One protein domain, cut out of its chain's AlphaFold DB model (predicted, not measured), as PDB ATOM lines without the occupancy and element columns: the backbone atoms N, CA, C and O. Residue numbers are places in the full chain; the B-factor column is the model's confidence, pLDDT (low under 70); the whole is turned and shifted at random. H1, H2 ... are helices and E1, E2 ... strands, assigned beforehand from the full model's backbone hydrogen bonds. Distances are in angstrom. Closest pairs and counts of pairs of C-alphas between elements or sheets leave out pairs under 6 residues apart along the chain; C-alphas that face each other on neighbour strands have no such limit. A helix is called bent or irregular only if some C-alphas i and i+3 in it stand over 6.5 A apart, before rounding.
ATOM      1  N   LEU A  76     201.311 194.561 185.662       86.56
ATOM      2  CA  LEU A  76     202.326 194.703 186.704       86.56
ATOM      3  C   LEU A  76     203.694 194.186 186.250       86.56
ATOM      4  O   LEU A  76     204.714 194.807 186.531       86.56
ATOM      5  N   ALA A  77     203.722 193.056 185.537       89.25
ATOM      6  CA  ALA A  77     204.954 192.471 185.013       89.25
ATOM      7  C   ALA A  77     204.706 191.592 183.779       89.25
ATOM      8  O   ALA A  77     203.577 191.214 183.450       89.25
ATOM      9  N   THR A  78     205.779 191.231 183.081       90.62
ATOM     10  CA  THR A  78     205.766 190.179 182.059       90.62
ATOM     11  C   THR A  78     207.094 189.451 182.084       90.62
ATOM     12  O   THR A  78     208.144 190.071 181.933       90.62
ATOM     13  N   PHE A  79     207.029 188.140 182.260       88.69
ATOM     14  CA  PHE A  79     208.168 187.238 182.282       88.69
ATOM     15  C   PHE A  79     208.128 186.391 181.018       88.69
ATOM     16  O   PHE A  79     207.076 185.859 180.670       88.69
ATOM     17  N   TYR A  80     209.259 186.265 180.338       93.69
ATOM     18  CA  TYR A  80     209.411 185.440 179.145       93.69
ATOM     19  C   TYR A  80     210.637 184.553 179.342       93.69
ATOM     20  O   TYR A  80     211.712 185.055 179.671       93.69
ATOM     21  N   ARG A  81     210.473 183.247 179.133       86.06
ATOM     22  CA  ARG A  81     211.552 182.258 179.096       86.06
ATOM     23  C   ARG A  81     211.514 181.541 177.748       86.06
ATOM     24  O   ARG A  81     210.443 181.136 177.289       86.06
ATOM     25  N   TYR A  82     212.677 181.336 177.137       93.31
ATOM     26  CA  TYR A  82     212.819 180.300 176.112       93.31
ATOM     27  C   TYR A  82     212.617 178.927 176.758       93.31
ATOM     28  O   TYR A  82     212.857 178.753 177.954       93.31
ATOM     29  N   ALA A  83     212.143 177.942 176.000       91.69
ATOM     30  CA  ALA A  83     211.766 176.671 176.609       91.69
ATOM     31  C   ALA A  83     212.965 175.834 177.097       91.69
ATOM     32  O   ALA A  83     212.775 174.970 177.950       91.69
ATOM     33  N   ASP A  84     214.185 176.113 176.624       90.38
ATOM     34  CA  ASP A  84     215.432 175.571 177.182       90.38
ATOM     35  C   ASP A  84     215.889 176.234 178.496       90.38
ATOM     36  O   ASP A  84     216.803 175.729 179.144       90.38
ATOM     37  N   GLN A  85     215.206 177.290 178.949       88.81
ATOM     38  CA  GLN A  85     215.432 177.968 180.231       88.81
ATOM     39  C   GLN A  85     214.477 177.456 181.324       88.81
ATOM     40  O   GLN A  85     213.861 178.248 182.042       88.81
ATOM     41  N   TYR A  86     214.316 176.135 181.429       92.50
ATOM     42  CA  TYR A  86     213.641 175.495 182.564       92.50
ATOM     43  C   TYR A  86     214.565 175.469 183.795       92.50
ATOM     44  O   TYR A  86     215.788 175.446 183.655       92.50
ATOM     45  N   ASP A  87     213.988 175.490 184.996       90.19
ATOM     46  CA  ASP A  87     214.739 175.494 186.260       90.19
ATOM     47  C   ASP A  87     215.013 174.064 186.753       90.19
ATOM     48  O   ASP A  87     216.130 173.744 187.157       90.19
ATOM     49  N   GLU A  88     214.018 173.177 186.645       89.88
ATOM     50  CA  GLU A  88     214.130 171.749 186.972       89.88
ATOM     51  C   GLU A  88     213.470 170.867 185.899       89.88
ATOM     52  O   GLU A  88     212.774 171.350 185.004       89.88
ATOM     53  N   TYR A  89     213.687 169.551 185.961       90.94
ATOM     54  CA  TYR A  89     213.053 168.595 185.055       90.94
ATOM     55  C   TYR A  89     212.823 167.234 185.718       90.94
ATOM     56  O   TYR A  89     213.560 166.816 186.609       90.94
ATOM     57  N   PHE A  90     211.813 166.515 185.232       84.38
ATOM     58  CA  PHE A  90     211.403 165.207 185.732       84.38
ATOM     59  C   PHE A  90     211.238 164.238 184.561       84.38
ATOM     60  O   PHE A  90     210.529 164.529 183.601       84.38
ATOM     61  N   VAL A  91     211.901 163.081 184.612       84.25
ATOM     62  CA  VAL A  91     211.825 162.049 183.564       84.25
ATOM     63  C   VAL A  91     211.637 160.676 184.205       84.25
ATOM     64  O   VAL A  91     212.353 160.301 185.139       84.25
ATOM     65  N   ARG A  92     210.662 159.916 183.698       79.50
ATOM     66  CA  ARG A  92     210.289 158.567 184.145       79.50
ATOM     67  C   ARG A  92     209.962 157.671 182.953       79.50
ATOM     68  O   ARG A  92     209.402 158.140 181.968       79.50
ATOM     69  N   GLY A  93     210.255 156.374 183.082       77.44
ATOM     70  CA  GLY A  93     209.978 155.369 182.049       77.44
ATOM     71  C   GLY A  93     210.740 155.630 180.745       77.44
ATOM     72  O   GLY A  93     211.815 156.226 180.757       77.44
ATOM     73  N   ASP A  94     210.165 155.199 179.622       76.94
ATOM     74  CA  ASP A  94     210.710 155.400 178.273       76.94
ATOM     75  C   ASP A  94     210.454 156.831 177.763       76.94
ATOM     76  O   ASP A  94     209.811 157.055 176.736       76.94
ATOM     77  N   ALA A  95     210.933 157.820 178.516       86.44
ATOM     78  CA  ALA A  95     210.770 159.237 178.229       86.44
ATOM     79  C   ALA A  95     212.115 159.974 178.180       86.44
ATOM     80  O   ALA A  95     213.122 159.527 178.728       86.44
ATOM     81  N   ALA A  96     212.131 161.116 177.498       87.75
ATOM     82  CA  ALA A  96     213.301 161.958 177.326       87.75
ATOM     83  C   ALA A  96     212.904 163.437 177.238       87.75
ATOM     84  O   ALA A  96     212.007 163.814 176.482       87.75
ATOM     85  N   LEU A  97     213.653 164.276 177.953       93.50
ATOM     86  CA  LEU A  97     213.767 165.700 177.661       93.50
ATOM     87  C   LEU A  97     215.061 165.898 176.865       93.50
ATOM     88  O   LEU A  97     216.118 165.377 177.220       93.50
ATOM     89  N   SER A  98     214.974 166.618 175.753       91.50
ATOM     90  CA  SER A  98     216.125 166.990 174.926       91.50
ATOM     91  C   SER A  98     215.935 168.399 174.371       91.50
ATOM     92  O   SER A  98     214.831 168.925 174.404       91.50
ATOM     93  N   GLY A  99     216.980 169.037 173.842       92.25
ATOM     94  CA  GLY A  99     216.793 170.285 173.097       92.25
ATOM     95  C   GLY A  99     216.101 170.026 171.751       92.25
ATOM     96  O   GLY A  99     216.433 169.058 171.063       92.25
ATOM     97  N   SER A 100     215.171 170.895 171.357       93.56
ATOM     98  CA  SER A 100     214.380 170.762 170.128       93.56
ATOM     99  C   SER A 100     215.265 170.727 168.862       93.56
ATOM    100  O   SER A 100     216.374 171.282 168.860       93.56
ATOM    101  N   PRO A 101     214.810 170.066 167.776       89.75
ATOM    102  CA  PRO A 101     215.323 170.249 166.422       89.75
ATOM    103  C   PRO A 101     214.500 171.257 165.591       89.75
ATOM    104  O   PRO A 101     214.893 171.552 164.468       89.75
ATOM    105  N   VAL A 102     213.365 171.756 166.104       93.06
ATOM    106  CA  VAL A 102     212.469 172.706 165.414       93.06
ATOM    107  C   VAL A 102     212.754 174.146 165.844       93.06
ATOM    108  O   VAL A 102     212.854 175.033 165.001       93.06
ATOM    109  N   PHE A 103     212.911 174.376 167.149       92.88
ATOM    110  CA  PHE A 103     213.170 175.697 167.724       92.88
ATOM    111  C   PHE A 103     214.607 175.769 168.255       92.88
ATOM    112  O   PHE A 103     215.055 174.863 168.958       92.88
ATOM    113  N   SER A 104     215.341 176.840 167.937       87.56
ATOM    114  CA  SER A 104     216.776 176.951 168.259       87.56
ATOM    115  C   SER A 104     217.079 176.965 169.757       87.56
ATOM    116  O   SER A 104     218.138 176.476 170.152       87.56
ATOM    117  N   ASN A 105     216.140 177.507 170.539       89.06
ATOM    118  CA  ASN A 105     216.183 177.678 171.994       89.06
ATOM    119  C   ASN A 105     215.031 176.884 172.658       89.06
ATOM    120  O   ASN A 105     214.478 177.261 173.689       89.06
ATOM    121  N   GLY A 106     214.551 175.842 171.974       93.62
ATOM    122  CA  GLY A 106     213.421 175.041 172.428       93.62
ATOM    123  C   GLY A 106     213.845 173.735 173.077       93.62
ATOM    124  O   GLY A 106     214.959 173.245 172.866       93.62
ATOM    125  N   ILE A 107     212.902 173.094 173.762       96.88
ATOM    126  CA  ILE A 107     213.029 171.705 174.221       96.88
ATOM    127  C   ILE A 107     212.025 170.812 173.510       96.88
ATOM    128  O   ILE A 107     210.937 171.243 173.148       96.88
ATOM    129  N   ARG A 108     212.396 169.550 173.331       96.62
ATOM    130  CA  ARG A 108     211.500 168.459 172.985       96.62
ATOM    131  C   ARG A 108     211.271 167.610 174.223       96.62
ATOM    132  O   ARG A 108     212.217 167.004 174.734       96.62
ATOM    133  N   LEU A 109     210.017 167.531 174.648       96.06
ATOM    134  CA  LEU A 109     209.545 166.541 175.605       96.06
ATOM    135  C   LEU A 109     208.960 165.383 174.801       96.06
ATOM    136  O   LEU A 109     208.165 165.601 173.885       96.06
ATOM    137  N   ALA A 110     209.369 164.156 175.106       90.38
ATOM    138  CA  ALA A 110     208.813 162.962 174.489       90.38
ATOM    139  C   ALA A 110     208.719 161.831 175.510       90.38
ATOM    140  O   ALA A 110     209.683 161.560 176.223       90.38
ATOM    141  N   ALA A 111     207.581 161.153 175.552       87.12
ATOM    142  CA  ALA A 111     207.356 159.979 176.378       87.12
ATOM    143  C   ALA A 111     206.697 158.904 175.510       87.12
ATOM    144  O   ALA A 111     205.612 159.082 174.962       87.12
ATOM    145  N   TRP A 112     207.390 157.786 175.317       77.81
ATOM    146  CA  TRP A 112     206.987 156.777 174.343       77.81
ATOM    147  C   TRP A 112     206.069 155.733 174.970       77.81
ATOM    148  O   TRP A 112     206.259 155.320 176.115       77.81
ATOM    149  N   ASP A 113     205.106 155.240 174.191       65.25
ATOM    150  CA  ASP A 113     204.473 153.965 174.508       65.25
ATOM    151  C   ASP A 113     205.497 152.839 174.343       65.25
ATOM    152  O   ASP A 113     206.091 152.636 173.278       65.25
ATOM    153  N   ALA A 114     205.711 152.096 175.424       57.12
ATOM    154  CA  ALA A 114     206.651 150.988 175.459       57.12
ATOM    155  C   ALA A 114     206.138 149.810 174.611       57.12
ATOM    156  O   ALA A 114     205.047 149.280 174.841       57.12
ATOM    157  N   GLN A 115     206.938 149.403 173.625       46.62
ATOM    158  CA  GLN A 115     206.471 148.711 172.417       46.62
ATOM    159  C   GLN A 115     206.157 147.212 172.589       46.62
ATOM    160  O   GLN A 115     205.634 146.605 171.655       46.62
ATOM    161  N   ALA A 116     206.461 146.573 173.726       50.34
ATOM    162  CA  ALA A 116     206.021 145.198 174.002       50.34
ATOM    163  C   ALA A 116     204.925 145.190 175.078       50.34
ATOM    164  O   ALA A 116     205.260 145.496 176.217       50.34
ATOM    165  N   PRO A 117     203.660 144.791 174.801       42.78
ATOM    166  CA  PRO A 117     202.509 144.881 175.723       42.78
ATOM    167  C   PRO A 117     202.702 144.389 177.168       42.78
ATOM    168  O   PRO A 117     201.933 144.771 178.041       42.78
ATOM    169  N   ASN A 118     203.758 143.627 177.442       45.22
ATOM    170  CA  ASN A 118     204.116 142.980 178.699       45.22
ATOM    171  C   ASN A 118     205.493 143.404 179.293       45.22
ATOM    172  O   ASN A 118     206.021 142.710 180.159       45.22
ATOM    173  N   GLU A 119     206.081 144.527 178.862       48.03
ATOM    174  CA  GLU A 119     207.177 145.234 179.566       48.03
ATOM    175  C   GLU A 119     206.695 145.888 180.889       48.03
ATOM    176  O   GLU A 119     205.521 146.230 181.043       48.03
ATOM    177  N   VAL A 120     207.601 146.023 181.867       39.50
ATOM    178  CA  VAL A 120     207.280 146.045 183.320       39.50
ATOM    179  C   VAL A 120     207.571 147.395 184.018       39.50
ATOM    180  O   VAL A 120     207.304 147.567 185.203       39.50
ATOM    181  N   SER A 121     208.072 148.394 183.290       44.69
ATOM    182  CA  SER A 121     208.647 149.648 183.827       44.69
ATOM    183  C   SER A 121     207.872 150.922 183.442       44.69
ATOM    184  O   SER A 121     208.432 152.016 183.361       44.69
ATOM    185  N   ARG A 122     206.580 150.793 183.133       56.00
ATOM    186  CA  ARG A 122     205.898 151.717 182.218       56.00
ATOM    187  C   ARG A 122     204.990 152.748 182.885       56.00
ATOM    188  O   ARG A 122     203.774 152.591 182.905       56.00
ATOM    189  N   VAL A 123     205.582 153.846 183.333       63.38
ATOM    190  CA  VAL A 123     204.908 155.153 183.363       63.38
ATOM    191  C   VAL A 123     205.866 156.124 182.685       63.38
ATOM    192  O   VAL A 123     206.788 156.624 183.325       63.38
ATOM    193  N   ALA A 124     205.709 156.305 181.371       76.75
ATOM    194  CA  ALA A 124     206.526 157.241 180.608       76.75
ATOM    195  C   ALA A 124     205.986 158.662 180.821       76.75
ATOM    196  O   ALA A 124     204.824 158.923 180.502       76.75
ATOM    197  N   VAL A 125     206.810 159.546 181.388       86.69
ATOM    198  CA  VAL A 125     206.545 160.988 181.522       86.69
ATOM    199  C   VAL A 125     207.863 161.746 181.383       86.69
ATOM    200  O   VAL A 125     208.852 161.384 182.020       86.69
ATOM    201  N   ALA A 126     207.870 162.802 180.571       91.31
ATOM    202  CA  ALA A 126     208.924 163.815 180.560       91.31
ATOM    203  C   ALA A 126     208.298 165.178 180.860       91.31
ATOM    204  O   ALA A 126     207.378 165.581 180.151       91.31
ATOM    205  N   SER A 127     208.832 165.886 181.854       94.56
ATOM    206  CA  SER A 127     208.362 167.206 182.271       94.56
ATOM    207  C   SER A 127     209.506 168.201 182.460       94.56
ATOM    208  O   SER A 127     210.573 167.840 182.958       94.56
ATOM    209  N   ALA A 128     209.258 169.459 182.101       95.94
ATOM    210  CA  ALA A 128     210.127 170.609 182.338       95.94
ATOM    211  C   ALA A 128     209.430 171.584 183.294       95.94
ATOM    212  O   ALA A 128     208.251 171.879 183.098       95.94
ATOM    213  N   VAL A 129     210.139 172.070 184.310       95.06
ATOM    214  CA  VAL A 129     209.594 172.898 185.395       95.06
ATOM    215  C   VAL A 129     210.133 174.320 185.285       95.06
ATOM    216  O   VAL A 129     211.331 174.527 185.094       95.06
ATOM    217  N   TYR A 130     209.245 175.298 185.424       96.25
ATOM    218  CA  TYR A 130     209.523 176.722 185.326       96.25
ATOM    219  C   TYR A 130     208.979 177.436 186.565       96.25
ATOM    220  O   TYR A 130     207.801 177.305 186.908       96.25
ATOM    221  N   LEU A 131     209.834 178.224 187.207       93.94
ATOM    222  CA  LEU A 131     209.521 179.029 188.381       93.94
ATOM    223  C   LEU A 131     209.485 180.509 187.983       93.94
ATOM    224  O   LEU A 131     210.436 181.036 187.397       93.94
ATOM    225  N   PHE A 132     208.391 181.200 188.301       92.50
ATOM    226  CA  PHE A 132     208.232 182.627 188.009       92.50
ATOM    227  C   PHE A 132     207.934 183.408 189.287       92.50
ATOM    228  O   PHE A 132     206.913 183.179 189.928       92.50
ATOM    229  N   SER A 133     208.800 184.359 189.639       92.88
ATOM    230  CA  SER A 133     208.556 185.299 190.738       92.88
ATOM    231  C   SER A 133     207.481 186.308 190.332       92.88
ATOM    232  O   SER A 133     207.693 187.116 189.432       92.88
ATOM    233  N   ILE A 134     206.323 186.264 190.979       92.94
ATOM    234  CA  ILE A 134     205.154 187.087 190.665       92.94
ATOM    235  C   ILE A 134     205.148 188.342 191.555       92.94
ATOM    236  O   ILE A 134     205.348 188.224 192.765       92.94
ATOM    237  N   PRO A 135     204.907 189.551 191.009       87.50
ATOM    238  CA  PRO A 135     204.849 190.762 191.822       87.50
ATOM    239  C   PRO A 135     203.634 190.751 192.771       87.50
ATOM    240  O   PRO A 135     202.545 190.319 192.373       87.50
ATOM    241  N   PRO A 136     203.768 191.278 194.003       88.19
ATOM    242  CA  PRO A 136     202.633 191.447 194.903       88.19
ATOM    243  C   PRO A 136     201.588 192.389 194.284       88.19
ATOM    244  O   PRO A 136     201.924 193.329 193.565       88.19
ATOM    245  N   GLY A 137     200.311 192.127 194.563       89.56
ATOM    246  CA  GLY A 137     199.182 192.844 193.958       89.56
ATOM    247  C   GLY A 137     198.695 192.267 192.622       89.56
ATOM    248  O   GLY A 137     197.659 192.704 192.127       89.56
ATOM    249  N   ALA A 138     199.374 191.264 192.053       94.62
ATOM    250  CA  ALA A 138     198.822 190.493 190.944       94.62
ATOM    251  C   ALA A 138     197.630 189.647 191.421       94.62
ATOM    252  O   ALA A 138     197.760 188.851 192.354       94.62
ATOM    253  N   SER A 139     196.480 189.794 190.764       93.56
ATOM    254  CA  SER A 139     195.276 188.980 190.997       93.56
ATOM    255  C   SER A 139     195.069 187.931 189.896       93.56
ATOM    256  O   SER A 139     194.486 186.875 190.147       93.56
ATOM    257  N   THR A 140     195.620 188.186 188.703       93.69
ATOM    258  CA  THR A 140     195.550 187.312 187.528       93.69
ATOM    259  C   THR A 140     196.926 187.134 186.897       93.69
ATOM    260  O   THR A 140     197.698 188.089 186.781       93.69
ATOM    261  N   LEU A 141     197.204 185.924 186.411       94.19
ATOM    262  CA  LEU A 141     198.310 185.623 185.508       94.19
ATOM    263  C   LEU A 141     197.761 185.163 184.161       94.19
ATOM    264  O   LEU A 141     196.969 184.227 184.099       94.19
ATOM    265  N   ARG A 142     198.231 185.782 183.081       93.56
ATOM    266  CA  ARG A 142     197.998 185.334 181.708       93.56
ATOM    267  C   ARG A 142     199.195 184.536 181.215       93.56
ATOM    268  O   ARG A 142     200.290 185.086 181.070       93.56
ATOM    269  N   LEU A 143     198.977 183.249 180.982       95.25
ATOM    270  CA  LEU A 143     199.954 182.285 180.488       95.25
ATOM    271  C   LEU A 143     199.843 182.211 178.963       95.25
ATOM    272  O   LEU A 143     198.745 182.194 178.412       95.25
ATOM    273  N   ASP A 144     200.983 182.176 178.282       95.69
ATOM    274  CA  ASP A 144     201.093 182.140 176.825       95.69
ATOM    275  C   ASP A 144     202.270 181.236 176.441       95.69
ATOM    276  O   ASP A 144     203.424 181.520 176.773       95.69
ATOM    277  N   ILE A 145     201.967 180.092 175.830       97.38
ATOM    278  CA  ILE A 145     202.918 178.994 175.625       97.38
ATOM    279  C   ILE A 145     202.934 178.637 174.144       97.38
ATOM    280  O   ILE A 145     201.924 178.185 173.600       97.38
ATOM    281  N   GLY A 146     204.083 178.832 173.494       96.94
ATOM    282  CA  GLY A 146     204.304 178.500 172.084       96.94
ATOM    283  C   GLY A 146     204.974 177.137 171.921       96.94
ATOM    284  O   GLY A 146     206.015 176.884 172.528       96.94
ATOM    285  N   TYR A 147     204.409 176.272 171.082       97.75
ATOM    286  CA  TYR A 147     204.861 174.892 170.879       97.75
ATOM    287  C   TYR A 147     204.520 174.366 169.474       97.75
ATOM    288  O   TYR A 147     203.944 175.056 168.637       97.75
ATOM    289  N   ARG A 148     204.904 173.121 169.189       96.81
ATOM    290  CA  ARG A 148     204.475 172.332 168.031       96.81
ATOM    291  C   ARG A 148     204.538 170.855 168.405       96.81
ATOM    292  O   ARG A 148     205.572 170.380 168.864       96.81
ATOM    293  N   ARG A 149     203.462 170.102 168.176       95.19
ATOM    294  CA  ARG A 149     203.488 168.638 168.317       95.19
ATOM    295  C   ARG A 149     204.488 168.021 167.330       95.19
ATOM    296  O   ARG A 149     204.547 168.422 166.167       95.19
ATOM    297  N   ALA A 150     205.261 167.033 167.774       90.88
ATOM    298  CA  ALA A 150     206.153 166.293 166.895       90.88
ATOM    299  C   ALA A 150     205.347 165.289 166.055       90.88
ATOM    300  O   ALA A 150     204.514 164.549 166.575       90.88
ATOM    301  N   GLU A 151     205.630 165.220 164.754       87.19
ATOM    302  CA  GLU A 151     204.907 164.362 163.793       87.19
ATOM    303  C   GLU A 151     204.936 162.870 164.171       87.19
ATOM    304  O   GLU A 151     203.985 162.140 163.907       87.19
ATOM    305  N   MET A 152     206.004 162.448 164.857       78.69
ATOM    306  CA  MET A 152     206.232 161.088 165.358       78.69
ATOM    307  C   MET A 152     205.510 160.743 166.678       78.69
ATOM    308  O   MET A 152     205.761 159.672 167.228       78.69
ATOM    309  N   ALA A 153     204.680 161.636 167.225       83.12
ATOM    310  CA  ALA A 153     203.837 161.321 168.379       83.12
ATOM    311  C   ALA A 153     202.768 160.274 168.005       83.12
ATOM    312  O   ALA A 153     202.185 160.331 166.921       83.12
ATOM    313  N   GLY A 154     202.514 159.316 168.896       72.56
ATOM    314  CA  GLY A 154     201.431 158.341 168.750       72.56
ATOM    315  C   GLY A 154     200.061 158.997 168.920       72.56
ATOM    316  O   GLY A 154     199.175 158.786 168.094       72.56
ATOM    317  N   ASP A 155     199.919 159.863 169.926       72.50
ATOM    318  CA  ASP A 155     198.775 160.770 170.018       72.50
ATOM    319  C   ASP A 155     198.952 161.958 169.055       72.50
ATOM    320  O   ASP A 155     200.020 162.567 168.940       72.50
ATOM    321  N   GLN A 156     197.879 162.277 168.339       78.56
ATOM    322  CA  GLN A 156     197.791 163.379 167.384       78.56
ATOM    323  C   GLN A 156     196.821 164.476 167.873       78.56
ATOM    324  O   GLN A 156     196.844 165.578 167.326       78.56
ATOM    325  N   ALA A 157     195.994 164.191 168.890       83.06
ATOM    326  CA  ALA A 157     194.948 165.066 169.422       83.06
ATOM    327  C   ALA A 157     195.420 165.929 170.603       83.06
ATOM    328  O   ALA A 157     194.989 167.075 170.720       83.06
ATOM    329  N   VAL A 158     196.339 165.433 171.439       85.38
ATOM    330  CA  VAL A 158     196.985 166.208 172.511       85.38
ATOM    331  C   VAL A 158     198.500 166.206 172.306       85.38
ATOM    332  O   VAL A 158     199.126 165.158 172.154       85.38
ATOM    333  N   ALA A 159     199.105 167.395 172.278       91.56
ATOM    334  CA  ALA A 159     200.554 167.565 172.207       91.56
ATOM    335  C   ALA A 159     201.224 167.243 173.554       91.56
ATOM    336  O   ALA A 159     202.277 166.610 173.579       91.56
ATOM    337  N   GLY A 160     200.591 167.673 174.649       91.81
ATOM    338  CA  GLY A 160     201.036 167.495 176.029       91.81
ATOM    339  C   GLY A 160     200.140 168.249 177.016       91.81
ATOM    340  O   GLY A 160     199.016 168.638 176.688       91.81
ATOM    341  N   LEU A 161     200.657 168.499 178.217       91.50
ATOM    342  CA  LEU A 161     200.033 169.345 179.234       91.50
ATOM    343  C   LEU A 161     200.888 170.563 179.592       91.50
ATOM    344  O   LEU A 161     202.119 170.510 179.562       91.50
ATOM    345  N   VAL A 162     200.204 171.596 180.081       94.50
ATOM    346  CA  VAL A 162     200.693 172.469 181.156       94.50
ATOM    347  C   VAL A 162     200.131 171.946 182.477       94.50
ATOM    348  O   VAL A 162     198.979 171.528 182.534       94.50
ATOM    349  N   TYR A 163     200.888 172.024 183.556       94.06
ATOM    350  CA  TYR A 163     200.377 171.897 184.916       94.06
ATOM    351  C   TYR A 163     200.803 173.126 185.720       94.06
ATOM    352  O   TYR A 163     201.897 173.654 185.519       94.06
ATOM    353  N   VAL A 164     199.942 173.580 186.624       94.62
ATOM    354  CA  VAL A 164     200.204 174.684 187.549       94.62
ATOM    355  C   VAL A 164     199.865 174.214 188.955       94.62
ATOM    356  O   VAL A 164     198.738 173.779 189.199       94.62
ATOM    357  N   ARG A 165     200.817 174.304 189.888       93.31
ATOM    358  CA  ARG A 165     200.584 173.900 191.283       93.31
ATOM    359  C   ARG A 165     199.476 174.736 191.925       93.31
ATOM    360  O   ARG A 165     199.343 175.923 191.643       93.31
ATOM    361  N   ASN A 166     198.680 174.111 192.790       91.25
ATOM    362  CA  ASN A 166     197.570 174.764 193.474       91.25
ATOM    363  C   ASN A 166     197.486 174.287 194.932       91.25
ATOM    364  O   ASN A 166     197.158 173.130 195.194       91.25
ATOM    365  N   LEU A 167     197.742 175.187 195.880       88.62
ATOM    366  CA  LEU A 167     197.753 174.907 197.313       88.62
ATOM    367  C   LEU A 167     196.397 174.394 197.822       88.62
ATOM    368  O   LEU A 167     196.367 173.448 198.598       88.62
ATOM    369  N   ALA A 168     195.270 174.918 197.333       84.38
ATOM    370  CA  ALA A 168     193.938 174.447 197.725       84.38
ATOM    371  C   ALA A 168     193.588 173.052 197.153       84.38
ATOM    372  O   ALA A 168     192.667 172.387 197.640       84.38
ATOM    373  N   VAL A 169     194.321 172.593 196.130       81.00
ATOM    374  CA  VAL A 169     194.305 171.198 195.660       81.00
ATOM    375  C   VAL A 169     195.268 170.352 196.499       81.00
ATOM    376  O   VAL A 169     194.890 169.268 196.935       81.00
ATOM    377  N   GLU A 170     196.466 170.863 196.797       82.44
ATOM    378  CA  GLU A 170     197.457 170.208 197.659       82.44
ATOM    379  C   GLU A 170     196.881 169.905 199.045       82.44
ATOM    380  O   GLU A 170     196.841 168.750 199.448       82.44
ATOM    381  N   GLU A 171     196.334 170.895 199.749       82.12
ATOM    382  CA  GLU A 171     195.754 170.729 201.087       82.12
ATOM    383  C   GLU A 171     194.547 169.786 201.120       82.12
ATOM    384  O   GLU A 171     194.315 169.117 202.126       82.12
ATOM    385  N   ARG A 172     193.804 169.685 200.011       77.56
ATOM    386  CA  ARG A 172     192.668 168.764 199.878       77.56
ATOM    387  C   ARG A 172     193.100 167.301 199.809       77.56
ATOM    388  O   ARG A 172     192.375 166.457 200.328       77.56
ATOM    389  N   TYR A 173     194.231 167.013 199.165       70.12
ATOM    390  CA  TYR A 173     194.717 165.647 198.927       70.12
ATOM    391  C   TYR A 173     195.923 165.254 199.799       70.12
ATOM    392  O   TYR A 173     196.228 164.071 199.912       70.12
ATOM    393  N   ARG A 174     196.557 166.208 200.497       67.56
ATOM    394  CA  ARG A 174     197.620 165.989 201.500       67.56
ATOM    395  C   ARG A 174     197.281 164.914 202.556       67.56
ATOM    396  O   ARG A 174     198.209 164.209 202.944       67.56
ATOM    397  N   PRO A 175     196.022 164.728 203.021       63.47
ATOM    398  CA  PRO A 175     195.678 163.641 203.947       63.47
ATOM    399  C   PRO A 175     195.795 162.225 203.358       63.47
ATOM    400  O   PRO A 175     195.929 161.274 204.123       63.47
ATOM    401  N   ASP A 176     195.750 162.084 202.030       58.25
ATOM    402  CA  ASP A 176     195.707 160.796 201.320       58.25
ATOM    403  C   ASP A 176     197.107 160.317 200.866       58.25
ATOM    404  O   ASP A 176     197.224 159.388 200.064       58.25
ATOM    405  N   VAL A 177     198.182 160.966 201.334       56.09
ATOM    406  CA  VAL A 177     199.570 160.678 200.935       56.09
ATOM    407  C   VAL A 177     200.218 159.695 201.913       56.09
ATOM    408  O   VAL A 177     200.495 160.045 203.060       56.09
ATOM    409  N   GLU A 178     200.505 158.470 201.460       56.69
ATOM    410  CA  GLU A 178     201.330 157.535 202.239       56.69
ATOM    411  C   GLU A 178     202.769 158.085 202.395       56.69
ATOM    412  O   GLU A 178     203.342 158.536 201.398       56.69
ATOM    413  N   PRO A 179     203.389 158.031 203.596       52.44
ATOM    414  CA  PRO A 179     204.698 158.649 203.853       52.44
ATOM    415  C   PRO A 179     205.848 158.178 202.951       52.44
ATOM    416  O   PRO A 179     206.785 158.936 202.718       52.44
ATOM    417  N   ASP A 180     205.768 156.943 202.446       54.41
ATOM    418  CA  ASP A 180     206.786 156.306 201.599       54.41
ATOM    419  C   ASP A 180     206.452 156.383 200.088       54.41
ATOM    420  O   ASP A 180     207.073 155.698 199.269       54.41
ATOM    421  N   GLY A 181     205.439 157.167 199.699       54.66
ATOM    422  CA  GLY A 181     204.966 157.257 198.317       54.66
ATOM    423  C   GLY A 181     205.858 158.088 197.382       54.66
ATOM    424  O   GLY A 181     206.610 158.962 197.811       54.66
ATOM    425  N   GLU A 182     205.747 157.869 196.062       53.91
ATOM    426  CA  GLU A 182     206.275 158.848 195.099       53.91
ATOM    427  C   GLU A 182     205.470 160.157 195.172       53.91
ATOM    428  O   GLU A 182     204.244 160.105 195.298       53.91
ATOM    429  N   PRO A 183     206.130 161.329 195.085       58.94
ATOM    430  CA  PRO A 183     205.460 162.613 195.229       58.94
ATOM    431  C   PRO A 183     204.471 162.851 194.083       58.94
ATOM    432  O   PRO A 183     204.847 162.869 192.911       58.94
ATOM    433  N   GLY A 184     203.207 163.066 194.447       70.62
ATOM    434  CA  GLY A 184     202.200 163.641 193.561       70.62
ATOM    435  C   GLY A 184     202.355 165.161 193.473       70.62
ATOM    436  O   GLY A 184     202.668 165.824 194.461       70.62
ATOM    437  N   PHE A 185     202.113 165.713 192.290       82.56
ATOM    438  CA  PHE A 185     202.034 167.145 192.027       82.56
ATOM    439  C   PHE A 185     200.558 167.568 192.060       82.56
ATOM    440  O   PHE A 185     199.760 167.139 191.223       82.56
ATOM    441  N   TYR A 186     200.177 168.389 193.039       84.88
ATOM    442  CA  TYR A 186     198.787 168.777 193.289       84.88
ATOM    443  C   TYR A 186     198.464 170.159 192.706       84.88
ATOM    444  O   TYR A 186     199.000 171.180 193.143       84.88
ATOM    445  N   GLY A 187     197.588 170.201 191.700       88.44
ATOM    446  CA  GLY A 187     197.436 171.391 190.867       88.44
ATOM    447  C   GLY A 187     196.429 171.285 189.727       88.44
ATOM    448  O   GLY A 187     195.782 170.261 189.515       88.44
ATOM    449  N   ASP A 188     196.301 172.374 188.981       87.31
ATOM    450  CA  ASP A 188     195.444 172.486 187.806       87.31
ATOM    451  C   ASP A 188     196.199 172.017 186.549       87.31
ATOM    452  O   ASP A 188     197.326 172.442 186.295       87.31
ATOM    453  N   SER A 189     195.583 171.145 185.745       88.44
ATOM    454  CA  SER A 189     196.174 170.611 184.504       88.44
ATOM    455  C   SER A 189     195.490 171.193 183.267       88.44
ATOM    456  O   SER A 189     194.275 171.084 183.153       88.44
ATOM    457  N   TYR A 190     196.241 171.753 182.316       89.06
ATOM    458  CA  TYR A 190     195.734 172.402 181.101       89.06
ATOM    459  C   TYR A 190     196.189 171.662 179.839       89.06
ATOM    460  O   TYR A 190     197.383 171.434 179.643       89.06
ATOM    461  N   VAL A 191     195.252 171.295 178.963       87.56
ATOM    462  CA  VAL A 191     195.547 170.510 177.751       87.56
ATOM    463  C   VAL A 191     196.128 171.376 176.626       87.56
ATOM    464  O   VAL A 191     195.496 172.347 176.203       87.56
ATOM    465  N   LEU A 192     197.286 170.976 176.086       91.12
ATOM    466  CA  LEU A 192     197.873 171.524 174.858       91.12
ATOM    467  C   LEU A 192     197.406 170.688 173.655       91.12
ATOM    468  O   LEU A 192     197.772 169.517 173.541       91.12
ATOM    469  N   LEU A 193     196.588 171.252 172.761       88.50
ATOM    470  CA  LEU A 193     196.013 170.503 171.637       88.50
ATOM    471  C   LEU A 193     197.054 170.155 170.560       88.50
ATOM    472  O   LEU A 193     197.933 170.940 170.217       88.50
ATOM    473  N   GLY A 194     196.927 168.964 169.978       89.56
ATOM    474  CA  GLY A 194     197.861 168.417 168.990       89.56
ATOM    475  C   GLY A 194     197.791 169.047 167.594       89.56
ATOM    476  O   GLY A 194     198.674 168.788 166.772       89.56
ATOM    477  N   ASN A 195     196.767 169.861 167.332       89.75
ATOM    478  CA  ASN A 195     196.586 170.665 166.119       89.75
ATOM    479  C   ASN A 195     196.999 172.140 166.288       89.75
ATOM    480  O   ASN A 195     197.092 172.849 165.286       89.75
ATOM    481  N   ASP A 196     197.234 172.597 167.518       91.75
ATOM    482  CA  ASP A 196     197.587 173.984 167.818       91.75
ATOM    483  C   ASP A 196     199.111 174.170 167.927       91.75
ATOM    484  O   ASP A 196     199.888 173.222 168.066       91.75
ATOM    485  N   THR A 197     199.551 175.427 167.852       94.19
ATOM    486  CA  THR A 197     200.960 175.833 168.034       94.19
ATOM    487  C   THR A 197     201.157 176.859 169.150       94.19
ATOM    488  O   THR A 197     202.273 177.315 169.416       94.19
ATOM    489  N   ARG A 198     200.067 177.260 169.809       94.56
ATOM    490  CA  ARG A 198     200.064 178.236 170.894       94.56
ATOM    491  C   ARG A 198     198.808 178.059 171.732       94.56
ATOM    492  O   ARG A 198     197.717 177.990 171.177       94.56
ATOM    493  N   THR A 199     198.953 178.058 173.050       92.50
ATOM    494  CA  THR A 199     197.818 178.049 173.982       92.50
ATOM    495  C   THR A 199     197.978 179.222 174.941       92.50
ATOM    496  O   THR A 199     199.057 179.431 175.494       92.50
ATOM    497  N   VAL A 200     196.911 180.009 175.095       91.94
ATOM    498  CA  VAL A 200     196.883 181.233 175.907       91.94
ATOM    499  C   VAL A 200     195.686 181.169 176.842       91.94
ATOM    500  O   VAL A 200     194.588 180.850 176.388       91.94
ATOM    501  N   PHE A 201     195.889 181.439 178.130       89.81
ATOM    502  CA  PHE A 201     194.827 181.377 179.133       89.81
ATOM    503  C   PHE A 201     195.157 182.170 180.395       89.81
ATOM    504  O   PHE A 201     196.323 182.369 180.734       89.81
ATOM    505  N   ASP A 202     194.108 182.572 181.108       90.81
ATOM    506  CA  ASP A 202     194.200 183.409 182.298       90.81
ATOM    507  C   ASP A 202     193.817 182.590 183.545       90.81
ATOM    508  O   ASP A 202     192.821 181.861 183.543       90.81
ATOM    509  N   ILE A 203     194.610 182.704 184.612       90.75
ATOM    510  CA  ILE A 203     194.411 182.032 185.906       90.75
ATOM    511  C   ILE A 203     194.435 183.055 187.046       90.75
ATOM    512  O   ILE A 203     195.187 184.028 186.997       90.75
ATOM    513  N   ALA A 204     193.662 182.823 188.106       91.25
ATOM    514  CA  ALA A 204     193.771 183.617 189.330       91.25
ATOM    515  C   ALA A 204     195.078 183.284 190.076       91.25
ATOM    516  O   ALA A 204     195.450 182.111 190.168       91.25
ATOM    517  N   THR A 205     195.747 184.290 190.651       93.12
ATOM    518  CA  THR A 205     196.953 184.087 191.485       93.12
ATOM    519  C   THR A 205     196.654 183.352 192.788       93.12
ATOM    520  O   THR A 205     197.526 182.647 193.298       93.12
ATOM    521  N   ALA A 206     195.425 183.481 193.298       91.31
ATOM    522  CA  ALA A 206     194.933 182.754 194.462       91.31
ATOM    523  C   ALA A 206     195.226 181.250 194.344       91.31
ATOM    524  O   ALA A 206     195.010 180.642 193.290       91.31
ATOM    525  N   ASP A 207     195.764 180.690 195.426       91.69
ATOM    526  CA  ASP A 207     196.219 179.304 195.598       91.69
ATOM    527  C   ASP A 207     197.351 178.827 194.660       91.69
ATOM    528  O   ASP A 207     197.949 177.788 194.924       91.69
ATOM    529  N   ARG A 208     197.688 179.563 193.591       93.50
ATOM    530  CA  ARG A 208     198.661 179.156 192.550       93.50
ATOM    531  C   ARG A 208     200.002 179.874 192.626       93.50
ATOM    532  O   ARG A 208     200.979 179.424 192.034       93.50
ATOM    533  N   VAL A 209     200.047 180.995 193.341       92.31
ATOM    534  CA  VAL A 209     201.276 181.724 193.661       92.31
ATOM    535  C   VAL A 209     201.584 181.492 195.136       92.31
ATOM    536  O   VAL A 209     200.946 182.077 196.007       92.31
ATOM    537  N   ILE A 210     202.552 180.620 195.406       90.00
ATOM    538  CA  ILE A 210     202.959 180.214 196.757       90.00
ATOM    539  C   ILE A 210     204.262 180.950 197.080       90.00
ATOM    540  O   ILE A 210     205.189 180.935 196.274       90.00
ATOM    541  N   ASP A 211     204.310 181.663 198.207       89.06
ATOM    542  CA  ASP A 211     205.458 182.484 198.638       89.06
ATOM    543  C   ASP A 211     205.989 183.463 197.562       89.06
ATOM    544  O   ASP A 211     207.173 183.791 197.500       89.06
ATOM    545  N   GLY A 212     205.091 183.952 196.696       85.62
ATOM    546  CA  GLY A 212     205.424 184.844 195.579       85.62
ATOM    547  C   GLY A 212     205.923 184.137 194.313       85.62
ATOM    548  O   GLY A 212     206.344 184.815 193.377       85.62
ATOM    549  N   VAL A 213     205.867 182.805 194.239       93.00
ATOM    550  CA  VAL A 213     206.325 182.004 193.093       93.00
ATOM    551  C   VAL A 213     205.163 181.247 192.445       93.00
ATOM    552  O   VAL A 213     204.402 180.554 193.118       93.00
ATOM    553  N   LEU A 214     205.042 181.352 191.120       95.75
ATOM    554  CA  LEU A 214     204.263 180.427 190.292       95.75
ATOM    555  C   LEU A 214     205.146 179.232 189.910       95.75
ATOM    556  O   LEU A 214     206.205 179.421 189.309       95.75
ATOM    557  N   GLU A 215     204.670 178.020 190.190       95.44
ATOM    558  CA  GLU A 215     205.285 176.755 189.773       95.44
ATOM    559  C   GLU A 215     204.509 176.166 188.581       95.44
ATOM    560  O   GLU A 215     203.344 175.773 188.716       95.44
ATOM    561  N   LEU A 216     205.145 176.125 187.404       96.69
ATOM    562  CA  LEU A 216     204.552 175.688 186.136       96.69
ATOM    563  C   LEU A 216     205.354 174.529 185.541       96.69
ATOM    564  O   LEU A 216     206.561 174.635 185.358       96.69
ATOM    565  N   HIS A 217     204.687 173.437 185.175       96.38
ATOM    566  CA  HIS A 217     205.297 172.301 184.479       96.38
ATOM    567  C   HIS A 217     204.755 172.220 183.049       96.38
ATOM    568  O   HIS A 217     203.559 172.398 182.832       96.38
ATOM    569  N   LEU A 218     205.598 171.887 182.076       96.38
ATOM    570  CA  LEU A 218     205.172 171.362 180.774       96.38
ATOM    571  C   LEU A 218     205.463 169.865 180.751       96.38
ATOM    572  O   LEU A 218     206.554 169.480 181.156       96.38
ATOM    573  N   SER A 219     204.523 169.028 180.306       94.19
ATOM    574  CA  SER A 219     204.596 167.564 180.460       94.19
ATOM    575  C   SER A 219     204.145 166.810 179.205       94.19
ATOM    576  O   SER A 219     203.096 167.114 178.643       94.19
ATOM    577  N   ALA A 220     204.895 165.778 178.809       91.81
ATOM    578  CA  ALA A 220     204.509 164.763 177.824       91.81
ATOM    579  C   ALA A 220     204.240 163.422 178.528       91.81
ATOM    580  O   ALA A 220     205.090 162.947 179.283       91.81
ATOM    581  N   GLY A 221     203.088 162.800 178.260       86.44
ATOM    582  CA  GLY A 221     202.780 161.419 178.655       86.44
ATOM    583  C   GLY A 221     203.127 160.389 177.582       86.44
ATOM    584  O   GLY A 221     203.549 160.738 176.484       86.44
ATOM    585  N   ALA A 222     202.922 159.109 177.891       80.31
ATOM    586  CA  ALA A 222     203.120 158.015 176.948       80.31
ATOM    587  C   ALA A 222     202.316 158.252 175.657       80.31
ATOM    588  O   ALA A 222     201.170 158.696 175.700       80.31
ATOM    589  N   GLY A 223     202.969 158.020 174.520       79.56
ATOM    590  CA  GLY A 223     202.429 158.305 173.193       79.56
ATOM    591  C   GLY A 223     202.616 159.756 172.737       79.56
ATOM    592  O   GLY A 223     202.430 160.030 171.553       79.56
ATOM    593  N   GLN A 224     203.031 160.688 173.600       88.94
ATOM    594  CA  GLN A 224     203.164 162.106 173.257       88.94
ATOM    595  C   GLN A 224     204.612 162.526 173.004       88.94
ATOM    596  O   GLN A 224     205.554 162.112 173.683       88.94
ATOM    597  N   ALA A 225     204.781 163.424 172.036       92.00
ATOM    598  CA  ALA A 225     206.027 164.134 171.799       92.00
ATOM    599  C   ALA A 225     205.733 165.531 171.242       92.00
ATOM    600  O   ALA A 225     204.995 165.670 170.263       92.00
ATOM    601  N   PHE A 226     206.328 166.566 171.831       96.62
ATOM    602  CA  PHE A 226     206.164 167.947 171.382       96.62
ATOM    603  C   PHE A 226     207.413 168.794 171.616       96.62
ATOM    604  O   PHE A 226     208.207 168.556 172.524       96.62
ATOM    605  N   ASP A 227     207.582 169.778 170.740       97.75
ATOM    606  CA  ASP A 227     208.611 170.801 170.785       97.75
ATOM    607  C   ASP A 227     208.018 172.083 171.376       97.75
ATOM    608  O   ASP A 227     207.034 172.603 170.860       97.75
ATOM    609  N   VAL A 228     208.619 172.620 172.430       97.88
ATOM    610  CA  VAL A 228     208.242 173.898 173.045       97.88
ATOM    611  C   VAL A 228     209.231 174.967 172.592       97.88
ATOM    612  O   VAL A 228     210.434 174.713 172.519       97.88
ATOM    613  N   ASN A 229     208.727 176.160 172.288       97.44
ATOM    614  CA  ASN A 229     209.509 177.325 171.879       97.44
ATOM    615  C   ASN A 229     209.727 178.300 173.050       97.44
ATOM    616  O   ASN A 229     210.860 178.678 173.344       97.44
ATOM    617  N   TYR A 230     208.648 178.677 173.747       97.06
ATOM    618  CA  TYR A 230     208.685 179.637 174.857       97.06
ATOM    619  C   TYR A 230     207.557 179.425 175.871       97.06
ATOM    620  O   TYR A 230     206.516 178.845 175.550       97.06
ATOM    621  N   VAL A 231     207.754 179.990 177.063       97.25
ATOM    622  CA  VAL A 231     206.722 180.213 178.083       97.25
ATOM    623  C   VAL A 231     206.747 181.688 178.478       97.25
ATOM    624  O   VAL A 231     207.780 182.204 178.910       97.25
ATOM    625  N   GLN A 232     205.611 182.369 178.351       97.31
ATOM    626  CA  GLN A 232     205.410 183.735 178.824       97.31
ATOM    627  C   GLN A 232     204.322 183.769 179.904       97.31
ATOM    628  O   GLN A 232     203.258 183.169 179.757       97.31
ATOM    629  N   VAL A 233     204.584 184.510 180.983       95.62
ATOM    630  CA  VAL A 233     203.660 184.738 182.101       95.62
ATOM    631  C   VAL A 233     203.509 186.242 182.305       95.62
ATOM    632  O   VAL A 233     204.480 186.954 182.556       95.62
ATOM    633  N   THR A 234     202.286 186.747 182.183       95.94
ATOM    634  CA  THR A 234     201.963 188.177 182.282       95.94
ATOM    635  C   THR A 234     201.136 188.423 183.537       95.94
ATOM    636  O   THR A 234     200.032 187.900 183.646       95.94
ATOM    637  N   ALA A 235     201.655 189.206 184.484       93.25
ATOM    638  CA  ALA A 235     200.975 189.496 185.747       93.25
ATOM    639  C   ALA A 235     200.103 190.754 185.623       93.25
ATOM    640  O   ALA A 235     200.587 191.808 185.193       93.25
ATOM    641  N   LEU A 236     198.834 190.643 186.015       92.75
ATOM    642  CA  LEU A 236     197.805 191.678 185.899       92.75
ATOM    643  C   LEU A 236     197.184 191.958 187.279       92.75
ATOM    644  O   LEU A 236     196.991 191.036 188.076       92.75
ATOM    645  N   ALA A 237     196.857 193.221 187.555       91.00
ATOM    646  CA  ALA A 237     196.146 193.601 188.782       91.00
ATOM    647  C   ALA A 237     194.626 193.345 188.714       91.00
ATOM    648  O   ALA A 237     193.999 193.163 189.759       91.00
ATOM    649  N   ASP A 238     194.039 193.268 187.515       87.31
ATOM    650  CA  ASP A 238     192.597 193.049 187.333       87.31
ATOM    651  C   ASP A 238     192.214 191.559 187.488       87.31
ATOM    652  O   ASP A 238     192.841 190.701 186.857       87.31
ATOM    653  N   PRO A 239     191.185 191.222 188.294       82.12
ATOM    654  CA  PRO A 239     190.810 189.836 188.568       82.12
ATOM    655  C   PRO A 239     189.981 189.222 187.430       82.12
ATOM    656  O   PRO A 239     188.893 189.700 187.105       82.12
ATOM    657  N   VAL A 240     190.448 188.105 186.867       72.38
ATOM    658  CA  VAL A 240     189.690 187.321 185.884       72.38
ATOM    659  C   VAL A 240     188.725 186.368 186.584       72.38
ATOM    660  O   VAL A 240     189.106 185.521 187.393       72.38
ATOM    661  N   VAL A 241     187.448 186.477 186.217       67.06
ATOM    662  CA  VAL A 241     186.398 185.550 186.644       67.06
ATOM    663  C   VAL A 241     186.464 184.300 185.767       67.06
ATOM    664  O   VAL A 241     185.921 184.272 184.663       67.06
ATOM    665  N   VAL A 242     187.119 183.247 186.260       59.81
ATOM    666  CA  VAL A 242     187.095 181.925 185.617       59.81
ATOM    667  C   VAL A 242     185.682 181.344 185.737       59.81
ATOM    668  O   VAL A 242     185.272 180.898 186.807       59.81
ATOM    669  N   VAL A 243     184.921 181.368 184.640       58.00
ATOM    670  CA  VAL A 243     183.563 180.806 184.580       58.00
ATOM    671  C   VAL A 243     183.647 179.315 184.225       58.00
ATOM    672  O   VAL A 243     183.987 178.999 183.083       58.00
ATOM    673  N   PRO A 244     183.312 178.384 185.141       53.44
ATOM    674  CA  PRO A 244     183.305 176.961 184.825       53.44
ATOM    675  C   PRO A 244     182.182 176.654 183.829       53.44
ATOM    676  O   PRO A 244     180.997 176.767 184.145       53.44
ATOM    677  N   LEU A 245     182.563 176.258 182.617       50.12
ATOM    678  CA  LEU A 245     181.648 175.786 181.585       50.12
ATOM    679  C   LEU A 245     181.586 174.251 181.625       50.12
ATOM    680  O   LEU A 245     182.628 173.600 181.619       50.12
ATOM    681  N   VAL A 246     180.385 173.673 181.609       51.28
ATOM    682  CA  VAL A 246     180.201 172.248 181.289       51.28
ATOM    683  C   VAL A 246     180.124 172.122 179.768       51.28
ATOM    684  O   VAL A 246     179.396 172.880 179.125       51.28
ATOM    685  N   THR A 247     180.880 171.197 179.179       44.59
ATOM    686  CA  THR A 247     180.864 170.941 177.733       44.59
ATOM    687  C   THR A 247     180.897 169.450 177.437       44.59
ATOM    688  O   THR A 247     181.601 168.687 178.093       44.59
ATOM    689  N   THR A 248     180.156 169.045 176.409       42.22
ATOM    690  CA  THR A 248     180.144 167.679 175.871       42.22
ATOM    691  C   THR A 248     181.184 167.469 174.767       42.22
ATOM    692  O   THR A 248     181.261 166.383 174.196       42.22
ATOM    693  N   GLN A 249     182.000 168.484 174.445       46.59
ATOM    694  CA  GLN A 249     183.111 168.321 173.506       46.59
ATOM    695  C   GLN A 249     184.173 167.394 174.106       46.59
ATOM    696  O   GLN A 249     184.845 167.728 175.084       46.59
ATOM    697  N   VAL A 250     184.286 166.211 173.501       50.12
ATOM    698  CA  VAL A 250     185.097 165.090 173.974       50.12
ATOM    699  C   VAL A 250     186.585 165.398 173.803       50.12
ATOM    700  O   VAL A 250     187.164 165.163 172.742       50.12
ATOM    701  N   LEU A 251     187.223 165.869 174.878       54.22
ATOM    702  CA  LEU A 251     188.649 165.604 175.078       54.22
ATOM    703  C   LEU A 251     188.868 164.080 175.088       54.22
ATOM    704  O   LEU A 251     188.018 163.358 175.623       54.22
ATOM    705  N   PRO A 252     189.991 163.564 174.552       53.78
ATOM    706  CA  PRO A 252     190.315 162.148 174.682       53.78
ATOM    707  C   PRO A 252     190.320 161.749 176.164       53.78
ATOM    708  O   PRO A 252     190.771 162.524 177.011       53.78
ATOM    709  N   SER A 253     189.780 160.564 176.480       54.69
ATOM    710  CA  SER A 253     189.557 160.135 177.870       54.69
ATOM    711  C   SER A 253     190.819 160.336 178.716       54.69
ATOM    712  O   SER A 253     191.896 159.912 178.300       54.69
ATOM    713  N   PRO A 254     190.727 160.931 179.921       53.06
ATOM    714  CA  PRO A 254     191.902 161.246 180.731       53.06
ATOM    715  C   PRO A 254     192.632 159.990 181.224       53.06
ATOM    716  O   PRO A 254     193.746 160.075 181.737       53.06
ATOM    717  N   CYS A 255     191.990 158.827 181.096       52.56
ATOM    718  CA  CYS A 255     192.588 157.533 181.353       52.56
ATOM    719  C   CYS A 255     193.610 157.140 180.282       52.56
ATOM    720  O   CYS A 255     194.470 156.348 180.623       52.56
ATOM    721  N   LEU A 256     193.569 157.717 179.066       55.34
ATOM    722  CA  LEU A 256     194.510 157.466 177.956       55.34
ATOM    723  C   LEU A 256     195.956 157.937 178.231       55.34
ATOM    724  O   LEU A 256     196.826 157.818 177.369       55.34
ATOM    725  N   TYR A 257     196.213 158.515 179.406       63.97
ATOM    726  CA  TYR A 257     197.359 159.381 179.644       63.97
ATOM    727  C   TYR A 257     198.068 159.095 180.971       63.97
ATOM    728  O   TYR A 257     197.518 159.257 182.063       63.97
ATOM    729  N   THR A 258     199.355 158.750 180.885       60.84
ATOM    730  CA  THR A 258     200.210 158.428 182.044       60.84
ATOM    731  C   THR A 258     200.450 159.594 183.001       60.84
ATOM    732  O   THR A 258     200.808 159.360 184.153       60.84
ATOM    733  N   TYR A 259     200.240 160.843 182.580       66.44
ATOM    734  CA  TYR A 259     200.441 162.005 183.447       66.44
ATOM    735  C   TYR A 259     199.403 162.121 184.577       66.44
ATOM    736  O   TYR A 259     199.721 162.708 185.608       66.44
ATOM    737  N   ARG A 260     198.226 161.480 184.470       63.88
ATOM    738  CA  ARG A 260     197.215 161.448 185.552       63.88
ATOM    739  C   ARG A 260     197.695 160.747 186.839       63.88
ATOM    740  O   ARG A 260     197.063 160.897 187.878       63.88
ATOM    741  N   TYR A 261     198.792 159.988 186.779       64.38
ATOM    742  CA  TYR A 261     199.438 159.410 187.965       64.38
ATOM    743  C   TYR A 261     200.257 160.421 188.769       64.38
ATOM    744  O   TYR A 261     200.338 160.294 189.983       64.38
ATOM    745  N   TYR A 262     200.882 161.391 188.099       71.81
ATOM    746  CA  TYR A 262     201.760 162.363 188.752       71.81
ATOM    747  C   TYR A 262     201.071 163.706 188.986       71.81
ATOM    748  O   TYR A 262     201.409 164.378 189.949       71.81
ATOM    749  N   TYR A 263     200.099 164.088 188.153       79.50
ATOM    750  CA  TYR A 263     199.425 165.383 188.225       79.50
ATOM    751  C   TYR A 263     197.970 165.223 188.685       79.50
ATOM    752  O   TYR A 263     197.118 164.688 187.967       79.50
ATOM    753  N   VAL A 264     197.708 165.672 189.914       77.44
ATOM    754  CA  VAL A 264     196.478 165.430 190.675       77.44
ATOM    755  C   VAL A 264     195.681 166.723 190.814       77.44
ATOM    756  O   VAL A 264     196.120 167.667 191.466       77.44
ATOM    757  N   GLY A 265     194.478 166.746 190.245       74.12
ATOM    758  CA  GLY A 265     193.558 167.876 190.341       74.12
ATOM    759  C   GLY A 265     192.588 167.944 189.160       74.12
ATOM    760  O   GLY A 265     192.423 166.952 188.438       74.12
ATOM    761  N   PRO A 266     191.894 169.079 188.963       74.25
ATOM    762  CA  PRO A 266     190.991 169.256 187.836       74.25
ATOM    763  C   PRO A 266     191.781 169.375 186.531       74.25
ATOM    764  O   PRO A 266     192.870 169.953 186.480       74.25
ATOM    765  N   TRP A 267     191.205 168.848 185.452       73.00
ATOM    766  CA  TRP A 267     191.705 169.113 184.110       73.00
ATOM    767  C   TRP A 267     190.946 170.294 183.525       73.00
ATOM    768  O   TRP A 267     189.792 170.546 183.861       73.00
ATOM    769  N   GLN A 268     191.610 171.050 182.669       75.69
ATOM    770  CA  GLN A 268     191.125 172.289 182.098       75.69
ATOM    771  C   GLN A 268     191.560 172.333 180.628       75.69
ATOM    772  O   GLN A 268     192.608 171.802 180.255       75.69
ATOM    773  N   HIS A 269     190.761 172.945 179.764       71.62
ATOM    774  CA  HIS A 269     191.172 173.232 178.392       71.62
ATOM    775  C   HIS A 269     190.673 174.618 177.980       71.62
ATOM    776  O   HIS A 269     189.623 175.092 178.415       71.62
ATOM    777  N   CYS A 270     191.499 175.293 177.190       69.88
ATOM    778  CA  CYS A 270     191.373 176.704 176.876       69.88
ATOM    779  C   CYS A 270     190.584 176.846 175.572       69.88
ATOM    780  O   CYS A 270     191.136 176.680 174.486       69.88
ATOM    781  N   TYR A 271     189.286 177.122 175.690       63.84
ATOM    782  CA  TYR A 271     188.372 177.249 174.563       63.84
ATOM    783  C   TYR A 271     188.105 178.731 174.277       63.84
ATOM    784  O   TYR A 271     187.362 179.396 175.002       63.84
ATOM    785  N   ALA A 272     188.713 179.245 173.205       65.88
ATOM    786  CA  ALA A 272     188.657 180.652 172.802       65.88
ATOM    787  C   ALA A 272     189.068 181.632 173.926       65.88
ATOM    788  O   ALA A 272     190.239 181.689 174.288       65.88
ATOM    789  N   ASP A 273     188.127 182.419 174.454       60.25
ATOM    790  CA  ASP A 273     188.321 183.411 175.522       60.25
ATOM    791  C   ASP A 273     188.219 182.818 176.942       60.25
ATOM    792  O   ASP A 273     188.275 183.562 177.920       60.25
ATOM    793  N   ARG A 274     188.014 181.498 177.081       63.72
ATOM    794  CA  ARG A 274     187.588 180.860 178.339       63.72
ATOM    795  C   ARG A 274     188.425 179.652 178.720       63.72
ATOM    796  O   ARG A 274     188.810 178.831 177.892       63.72
ATOM    797  N   VAL A 275     188.591 179.487 180.026       64.00
ATOM    798  CA  VAL A 275     189.122 178.269 180.634       64.00
ATOM    799  C   VAL A 275     187.951 177.371 181.020       64.00
ATOM    800  O   VAL A 275     187.197 177.668 181.944       64.00
ATOM    801  N   VAL A 276     187.781 176.273 180.288       63.03
ATOM    802  CA  VAL A 276     186.750 175.266 180.545       63.03
ATOM    803  C   VAL A 276     187.317 174.254 181.534       63.03
ATOM    804  O   VAL A 276     188.278 173.554 181.220       63.03
ATOM    805  N   ALA A 277     186.748 174.186 182.738       58.94
ATOM    806  CA  ALA A 277     187.191 173.274 183.789       58.94
ATOM    807  C   ALA A 277     186.494 171.906 183.671       58.94
ATOM    808  O   ALA A 277     185.383 171.706 184.167       58.94
ATOM    809  N   TYR A 278     187.191 170.947 183.063       57.69
ATOM    810  CA  TYR A 278     186.828 169.533 182.996       57.69
ATOM    811  C   TYR A 278     187.048 168.866 184.360       57.69
ATOM    812  O   TYR A 278     187.959 168.070 184.602       57.69
ATOM    813  N   THR A 279     186.117 169.157 185.262       46.75
ATOM    814  CA  THR A 279     185.625 168.109 186.153       46.75
ATOM    815  C   THR A 279     185.118 166.957 185.288       46.75
ATOM    816  O   THR A 279     184.441 167.180 184.288       46.75
ATOM    817  N   PHE A 280     185.419 165.709 185.656       47.34
ATOM    818  CA  PHE A 280     184.927 164.534 184.922       47.34
ATOM    819  C   PHE A 280     183.475 164.199 185.308       47.34
ATOM    820  O   PHE A 280     183.121 163.060 185.602       47.34
ATOM    821  N   HIS A 281     182.638 165.241 185.297       37.88
ATOM    822  CA  HIS A 281     181.197 165.170 185.130       37.88
ATOM    823  C   HIS A 281     180.917 165.000 183.631       37.88
ATOM    824  O   HIS A 281     180.608 165.960 182.931       37.88
ATOM    825  N   VAL A 282     181.050 163.776 183.118       35.78
ATOM    826  CA  VAL A 282     180.287 163.436 181.913       35.78
ATOM    827  C   VAL A 282     178.835 163.333 182.381       35.78
ATOM    828  O   VAL A 282     178.564 162.564 183.302       35.78
ATOM    829  N   ASP A 283     177.922 164.130 181.818       33.28
ATOM    830  CA  ASP A 283     176.495 164.046 182.178       33.28
ATOM    831  C   ASP A 283     175.927 162.656 181.817       33.28
ATOM    832  O   ASP A 283     175.172 162.066 182.593       33.28
ATOM    833  N   ASP A 284     176.416 162.066 180.719       36.12
ATOM    834  CA  ASP A 284     176.415 160.617 180.481       36.12
ATOM    835  C   ASP A 284     177.520 159.938 181.312       36.12
ATOM    836  O   ASP A 284     178.573 159.546 180.809       36.12
ATOM    837  N   VAL A 285     177.266 159.854 182.619       41.31
ATOM    838  CA  VAL A 285     178.149 159.324 183.670       41.31
ATOM    839  C   VAL A 285     178.977 158.118 183.219       41.31
ATOM    840  O   VAL A 285     178.432 157.042 182.973       41.31
TER     841      VAL A 285
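What this domain is: This is residues 76 to 285 of the 753 residues of an uncharacterized protein of Lentisphaerae bacterium RIFOXYB12_FULL_65_16 (UniProt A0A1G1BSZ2). Two strongly twisted sheets are laid face to face as a sandwich, their strands crossing at 23 degrees: seven strands in one sheet, six in a branched other. Most of it is a jelly roll, one long hairpin wound over both sheets in nested antiparallel pairs, E4 with E11, E5 with E10, E6 with E9 and E7 with E8; short helix H1 sits at the start of E8, where residues 175 to 181 stick out, and H2 packs on the seven-strand sheet by the end of E10. The printed part has 210 residues with two named helices and thirteen strands, in the chain order E1 E2 E3 E4 E5 E6 E7 H1 E8 E9 E10 E11 H2 E12 E13, and the class is mostly strand. The larger sheet runs E2 E5 E10 E7 E8 E12 E13 and is mixed; the branched one is antiparallel. The whole is compact, with a radius of gyration of the C-alphas of 16.6 A, and spans 52 by 44 by 38 A.

Where its parts are: Start in the larger sheet with E2, residues 88 to 92, then go to E5, residues 125 to 133, 26.1 A long, and E10, residues 213 to 221, 25.4 A. Next come E7, residues 158 to 165, 20.6 A, and E8, residues 185 to 193, 21.5 A, which bends by 66 degrees at residue 188. E12, residues 267 to 271, and E13, residues 274 to 278, complete it; E13 ends at C-alpha 278, (186.828, 169.533, 182.996). In the branched sheet find C-alpha 76 at (202.326, 194.703, 186.704), where E1, residues 76 to 82, begins its 20.7 A. E11, residues 224 to 236, 32.6 A, begins at (203.164, 162.106, 173.257) and bends by 73 degrees at residue 227. With them are E3, residues 95 to 99, E4, residues 107 to 111, E6, residues 140 to 149, 27.9 A, and E9, residues 198 to 204, 20.2 A. H1, residues 167 to 176, is irregular, with C-alphas 172 and 175 7.2 A apart; H2 is residues 258 to 261.

How they stand to each other: In the larger sheet, look for N 90 and O 127 of E2 and E5 at 2.9 A, N 128 and O 218 of E5 and E10 at 2.9 A, N 163 and O 217 of E7 and E10 at 2.8 A, and N 190 and O 162 of E7 and E8 at 2.8 A, each within hydrogen-bond range. E8 and E12 are parallel, with N 268 and O 189 2.7 A apart; E12 and E13 form a hairpin, with N 271 and O 274 2.8 A apart. In the other sheet, E1 and E4 lie on one side of E11, at N 79 and O 233, 2.8 A, and N 226 and O 109, 2.9 A; E6 lies on the other side, at N 144 and O 232, 2.9 A. E9 is an edge strand beside E6, with N 143 and O 201 at 2.8 A, and E3 forms a hairpin with E4, with N 108 and O 98 at 2.7 A. Between the sheets, the closest C-alphas of E7 and E11 are those of Ala 159 and Phe 226, 5.7 A. H1 only grazes the larger sheet, its Glu 170 and Tyr 186 of E8 having C-alphas 4.8 A apart. H2 is on that sheet at a height of 7.0 A, and its closest C-alpha pair with E10 is Thr 258 and Gly 221, 5.2 A. In H1, 3 of 6 O i to N i+4 pairs are within range; H2 is too short for one. H1 and H2 are apart.

The domain as a whole: The two C-alphas farthest apart are those of Asn 118 and Gly 137, 52.4 A. The printed part has no cut. The links E4 to E5 and E11 to H2 are long, with 13 and 21 residues. The model's mean pLDDT over the printed part is 79.4; look for values under 70 at residues 113 to 123, 174 to 183, 241 to 261 and 270 to 285.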